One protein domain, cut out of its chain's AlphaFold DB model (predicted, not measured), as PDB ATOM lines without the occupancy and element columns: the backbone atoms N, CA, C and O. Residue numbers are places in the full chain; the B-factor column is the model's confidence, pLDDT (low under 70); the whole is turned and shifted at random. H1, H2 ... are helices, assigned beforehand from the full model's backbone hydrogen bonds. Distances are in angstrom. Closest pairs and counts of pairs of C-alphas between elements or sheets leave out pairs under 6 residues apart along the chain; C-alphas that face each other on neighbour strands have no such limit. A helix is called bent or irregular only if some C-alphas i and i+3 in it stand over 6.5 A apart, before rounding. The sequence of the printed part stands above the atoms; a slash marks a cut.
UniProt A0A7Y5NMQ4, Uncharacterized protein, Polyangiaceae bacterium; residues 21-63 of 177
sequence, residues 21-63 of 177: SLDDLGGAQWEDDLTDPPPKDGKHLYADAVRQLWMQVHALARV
ATOM      1  N   SER A  21      29.790 -91.045 -60.616       83.75
ATOM      2  CA  SER A  21      30.188 -91.845 -59.456       83.75
ATOM      3  C   SER A  21      28.959 -92.421 -58.737       83.75
ATOM      4  O   SER A  21      27.817 -92.110 -59.070       83.75
ATOM      5  N   LEU A  22      29.181 -93.285 -57.740       84.00
ATOM      6  CA  LEU A  22      28.091 -93.753 -56.875       84.00
ATOM      7  C   LEU A  22      27.485 -92.618 -56.042       84.00
ATOM      8  O   LEU A  22      26.303 -92.686 -55.711       84.00
ATOM      9  N   ASP A  23      28.259 -91.577 -55.737       82.94
ATOM     10  CA  ASP A  23      27.779 -90.424 -54.970       82.94
ATOM     11  C   ASP A  23      26.713 -89.651 -55.749       82.94
ATOM     12  O   ASP A  23      25.722 -89.238 -55.156       82.94
ATOM     13  N   ASP A  24      26.841 -89.574 -57.080       77.31
ATOM     14  CA  ASP A  24      25.840 -88.945 -57.961       77.31
ATOM     15  C   ASP A  24      24.512 -89.696 -57.973       77.31
ATOM     16  O   ASP A  24      23.456 -89.132 -58.254       77.31
ATOM     17  N   LEU A  25      24.564 -90.994 -57.679       74.88
ATOM     18  CA  LEU A  25      23.363 -91.789 -57.513       74.88
ATOM     19  C   LEU A  25      22.805 -91.603 -56.099       74.88
ATOM     20  O   LEU A  25      21.602 -91.686 -55.920       74.88
ATOM     21  N   GLY A  26      23.616 -91.266 -55.096       74.94
ATOM     22  CA  GLY A  26      23.201 -91.196 -53.692       74.94
ATOM     23  C   GLY A  26      23.827 -92.288 -52.824       74.94
ATOM     24  O   GLY A  26      23.198 -92.784 -51.891       74.94
ATOM     25  N   GLY A  27      25.027 -92.745 -53.189       74.00
ATOM     26  CA  GLY A  27      25.861 -93.674 -52.420       74.00
ATOM     27  C   GLY A  27      25.473 -95.152 -52.520       74.00
ATOM     28  O   GLY A  27      26.192 -96.001 -52.005       74.00
ATOM     29  N   ALA A  28      24.357 -95.487 -53.176       73.75
ATOM     30  CA  ALA A  28      23.810 -96.851 -53.255       73.75
ATOM     31  C   ALA A  28      23.539 -97.515 -51.882       73.75
ATOM     32  O   ALA A  28      23.441 -98.740 -51.779       73.75
ATOM     33  N   GLN A  29      23.359 -96.713 -50.829       80.31
ATOM     34  CA  GLN A  29      23.120 -97.167 -49.451       80.31
ATOM     35  C   GLN A  29      21.625 -97.253 -49.115       80.31
ATOM     36  O   GLN A  29      21.191 -96.840 -48.048       80.31
ATOM     37  N   TRP A  30      20.816 -97.750 -50.049       80.25
ATOM     38  CA  TRP A  30      19.384 -97.921 -49.808       80.25
ATOM     39  C   TRP A  30      19.152 -99.126 -48.910       80.25
ATOM     40  O   TRP A  30      19.861-100.131 -49.023       80.25
ATOM     41  N   GLU A  31      18.146 -99.019 -48.054       86.62
ATOM     42  CA  GLU A  31      17.707-100.057 -47.130       86.62
ATOM     43  C   GLU A  31      16.189-100.205 -47.254       86.62
ATOM     44  O   GLU A  31      15.482 -99.223 -47.494       86.62
ATOM     45  N   ASP A  32      15.705-101.442 -47.153       86.38
ATOM     46  CA  ASP A  32      14.270-101.711 -47.107       86.38
ATOM     47  C   ASP A  32      13.718-101.286 -45.742       86.38
ATOM     48  O   ASP A  32      14.402-101.403 -44.721       86.38
ATOM     49  N   ASP A  33      12.463-100.836 -45.711       86.62
ATOM     50  CA  ASP A  33      11.773-100.588 -44.448       86.62
ATOM     51  C   ASP A  33      11.631-101.910 -43.673       86.62
ATOM     52  O   ASP A  33      11.106-102.902 -44.180       86.62
ATOM     53  N   LEU A  34      12.116-101.933 -42.429       87.75
ATOM     54  CA  LEU A  34      12.065-103.119 -41.570       87.75
ATOM     55  C   LEU A  34      10.641-103.456 -41.103       87.75
ATOM     56  O   LEU A  34      10.381-104.594 -40.712       87.75
ATOM     57  N   THR A  35       9.745-102.469 -41.089       90.69
ATOM     58  CA  THR A  35       8.370-102.588 -40.590       90.69
ATOM     59  C   THR A  35       7.355-102.899 -41.686       90.69
ATOM     60  O   THR A  35       6.376-103.589 -41.407       90.69
ATOM     61  N   ASP A  36       7.616-102.464 -42.919       88.12
ATOM     62  CA  ASP A  36       6.797-102.756 -44.102       88.12
ATOM     63  C   ASP A  36       7.693-103.039 -45.322       88.12
ATOM     64  O   ASP A  36       7.845-102.195 -46.211       88.12
ATOM     65  N   PRO A  37       8.377-104.201 -45.353       87.12
ATOM     66  CA  PRO A  37       9.326-104.492 -46.414       87.12
ATOM     67  C   PRO A  37       8.604-104.712 -47.753       87.12
ATOM     68  O   PRO A  37       7.579-105.403 -47.798       87.12
ATOM     69  N   PRO A  38       9.156-104.216 -48.876       87.81
ATOM     70  CA  PRO A  38       8.573-104.428 -50.193       87.81
ATOM     71  C   PRO A  38       8.449-105.933 -50.518       87.81
ATOM     72  O   PRO A  38       9.394-106.703 -50.291       87.81
ATOM     73  N   PRO A  39       7.313-106.385 -51.087       85.69
ATOM     74  CA  PRO A  39       7.139-107.778 -51.484       85.69
ATOM     75  C   PRO A  39       8.185-108.205 -52.524       85.69
ATOM     76  O   PRO A  39       8.363-107.554 -53.551       85.69
ATOM     77  N   LYS A  40       8.844-109.353 -52.313       84.81
ATOM     78  CA  LYS A  40       9.828-109.928 -53.257       84.81
ATOM     79  C   LYS A  40       9.150-110.710 -54.388       84.81
ATOM     80  O   LYS A  40       9.460-111.872 -54.633       84.81
ATOM     81  N   ASP A  41       8.184-110.083 -55.048       85.62
ATOM     82  CA  ASP A  41       7.313-110.695 -56.059       85.62
ATOM     83  C   ASP A  41       7.713-110.363 -57.509       85.62
ATOM     84  O   ASP A  41       7.022-110.745 -58.455       85.62
ATOM     85  N   GLY A  42       8.819-109.632 -57.689       82.31
ATOM     86  CA  GLY A  42       9.300-109.163 -58.991       82.31
ATOM     87  C   GLY A  42       8.504-107.994 -59.580       82.31
ATOM     88  O   GLY A  42       8.792-107.577 -60.699       82.31
ATOM     89  N   LYS A  43       7.514-107.461 -58.853       85.38
ATOM     90  CA  LYS A  43       6.716-106.291 -59.258       85.38
ATOM     91  C   LYS A  43       7.078-105.035 -58.472       85.38
ATOM     92  O   LYS A  43       6.779-103.936 -58.929       85.38
ATOM     93  N   HIS A  44       7.734-105.199 -57.326       83.62
ATOM     94  CA  HIS A  44       8.188-104.107 -56.472       83.62
ATOM     95  C   HIS A  44       9.715-104.011 -56.478       83.62
ATOM     96  O   HIS A  44      10.426-105.016 -56.522       83.62
ATOM     97  N   LEU A  45      10.217-102.777 -56.430       83.75
ATOM     98  CA  LEU A  45      11.633-102.507 -56.217       83.75
ATOM     99  C   LEU A  45      11.947-102.656 -54.727       83.75
ATOM    100  O   LEU A  45      11.221-102.138 -53.886       83.75
ATOM    101  N   TYR A  46      13.043-103.341 -54.430       86.88
ATOM    102  CA  TYR A  46      13.597-103.488 -53.087       86.88
ATOM    103  C   TYR A  46      15.070-103.076 -53.097       86.88
ATOM    104  O   TYR A  46      15.716-103.050 -54.153       86.88
ATOM    105  N   ALA A  47      15.600-102.732 -51.930       86.75
ATOM    106  CA  ALA A  47      16.885-102.071 -51.756       86.75
ATOM    107  C   ALA A  47      18.039-102.797 -52.455       86.75
ATOM    108  O   ALA A  47      18.830-102.165 -53.155       86.75
ATOM    109  N   ASP A  48      18.107-104.125 -52.345       86.81
ATOM    110  CA  ASP A  48      19.153-104.915 -53.002       86.81
ATOM    111  C   ASP A  48      19.073-104.844 -54.537       86.81
ATOM    112  O   ASP A  48      20.106-104.752 -55.203       86.81
ATOM    113  N   ALA A  49      17.865-104.838 -55.115       86.38
ATOM    114  CA  ALA A  49      17.684-104.707 -56.560       86.38
ATOM    115  C   ALA A  49      18.103-103.313 -57.054       86.38
ATOM    116  O   ALA A  49      18.788-103.192 -58.071       86.38
ATOM    117  N   VAL A  50      17.751-102.264 -56.304       86.94
ATOM    118  CA  VAL A  50      18.161-100.885 -56.605       86.94
ATOM    119  C   VAL A  50      19.678-100.733 -56.478       86.94
ATOM    120  O   VAL A  50      20.318-100.178 -57.370       86.94
ATOM    121  N   ARG A  51      20.286-101.293 -55.425       86.56
ATOM    122  CA  ARG A  51      21.741-101.275 -55.229       86.56
ATOM    123  C   ARG A  51      22.465-101.962 -56.381       86.56
ATOM    124  O   ARG A  51      23.430-101.413 -56.909       86.56
ATOM    125  N   GLN A  52      21.984-103.130 -56.806       88.19
ATOM    126  CA  GLN A  52      22.552-103.845 -57.946       88.19
ATOM    127  C   GLN A  52      22.464-103.019 -59.234       88.19
ATOM    128  O   GLN A  52      23.458-102.914 -59.955       88.19
ATOM    129  N   LEU A  53      21.314-102.389 -59.495       87.56
ATOM    130  CA  LEU A  53      21.138-101.499 -60.642       87.56
ATOM    131  C   LEU A  53      22.143-100.338 -60.606       87.56
ATOM    132  O   LEU A  53      22.778-100.034 -61.611       87.56
ATOM    133  N   TRP A  54      22.340 -99.711 -59.449       86.94
ATOM    134  CA  TRP A  54      23.232 -98.556 -59.314       86.94
ATOM    135  C   TRP A  54      24.703 -98.930 -59.464       86.94
ATOM    136  O   TRP A  54      25.461 -98.207 -60.111       86.94
ATOM    137  N   MET A  55      25.104-100.092 -58.946       86.44
ATOM    138  CA  MET A  55      26.440-100.636 -59.187       86.44
ATOM    139  C   MET A  55      26.673-100.926 -60.674       86.44
ATOM    140  O   MET A  55      27.758-100.647 -61.182       86.44
ATOM    141  N   GLN A  56      25.665-101.433 -61.391       88.62
ATOM    142  CA  GLN A  56      25.749-101.647 -62.840       88.62
ATOM    143  C   GLN A  56      25.846-100.329 -63.614       88.62
ATOM    144  O   GLN A  56      26.678-100.223 -64.515       88.62
ATOM    145  N   VAL A  57      25.062 -99.312 -63.243       86.06
ATOM    146  CA  VAL A  57      25.148 -97.967 -63.837       86.06
ATOM    147  C   VAL A  57      26.534 -97.368 -63.612       86.06
ATOM    148  O   VAL A  57      27.150 -96.885 -64.560       86.06
ATOM    149  N   HIS A  58      27.071 -97.458 -62.393       86.62
ATOM    150  CA  HIS A  58      28.420 -96.981 -62.098       86.62
ATOM    151  C   HIS A  58      29.494 -97.751 -62.883       86.62
ATOM    152  O   HIS A  58      30.408 -97.144 -63.439       86.62
ATOM    153  N   ALA A  59      29.376 -99.078 -62.987       87.31
ATOM    154  CA  ALA A  59      30.294 -99.888 -63.782       87.31
ATOM    155  C   ALA A  59      30.251 -99.505 -65.271       87.31
ATOM    156  O   ALA A  59      31.304 -99.325 -65.885       87.31
ATOM    157  N   LEU A  60      29.055 -99.302 -65.837       87.50
ATOM    158  CA  LEU A  60      28.879 -98.822 -67.207       87.50
ATOM    159  C   LEU A  60      29.493 -97.428 -67.389       87.50
ATOM    160  O   LEU A  60      30.235 -97.203 -68.341       87.50
ATOM    161  N   ALA A  61      29.260 -96.512 -66.449       84.75
ATOM    162  CA  ALA A  61      29.800 -95.157 -66.482       84.75
ATOM    163  C   ALA A  61      31.337 -95.108 -66.488       84.75
ATOM    164  O   ALA A  61      31.896 -94.085 -66.875       84.75
ATOM    165  N   ARG A  62      32.039 -96.184 -66.105       84.19
ATOM    166  CA  ARG A  62      33.508 -96.282 -66.189       84.19
ATOM    167  C   ARG A  62      34.030 -96.677 -67.567       84.19
ATOM    168  O   ARG A  62      35.183 -96.384 -67.859       84.19
ATOM    169  N   VAL A  63      33.214 -97.340 -68.383       86.44
ATOM    170  CA  VAL A  63      33.629 -97.887 -69.688       86.44
ATOM    171  C   VAL A  63      32.914 -97.236 -70.864       86.44
ATOM    172  O   VAL A  63      33.393 -97.326 -71.990       86.44
TER     173      VAL A  63
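What this domain is: This is residues 21 to 63 of the 177 residues of an uncharacterized protein of Polyangiaceae bacterium (UniProt A0A7Y5NMQ4). One long helix, H2, makes one side of a narrow, flat loop, and the rest of the printed part makes the other side: the short helix H1 packs on H2 at residues 54 to 58, and from there a stretch with no named element, residues 26 to 46, runs back past the first end of H2, turns in a wide loop and enters it at Ala 47. The printed part has 43 residues, with two named helices, H1 then H2, and no named strand. The class is all helix, though under half of the residues, 21 of 43, are in named elements. The whole is loose, with a radius of gyration of the C-alphas of 11.8 A, and its C-alphas span 36 by 19 by 9 A.

Where its parts are: Find C-alpha 47 at (16.885, -102.071, -51.756); from there H2, residues 47 to 63, runs 24.9 A to C-alpha 63 at (33.629, -97.887, -69.688). Then look back to C-alpha 22 at (28.091, -93.753, -56.875), where H1, residues 22 to 25, begins. Neither helix is bent.

How they stand to each other: Start at H2, which touches H1 with residues 54 to 58 alone. Their closest C-alphas are those of Leu 22 and His 58, 6.1 A apart, and the two centres are 9.9 A apart. In the backbone of H2, 12 of 13 O i to N i+4 pairs are within hydrogen-bond range; H1 is too short for such a pair, and its one O i to N i+3 pair is within range.

The domain as a whole: The outline is flat. Look for the two C-alphas farthest apart at Thr 35 and Val 63, 38.8 A from each other; those of Ser 21 and Val 63, the first and last printed, are 12.4 A apart. The link from H1 to H2, residues 26 to 46, is long, with 21 residues. The printed part has no cut. The mean pLDDT of the printed part is 84.6, and no printed residue is under 70 in this predicted model.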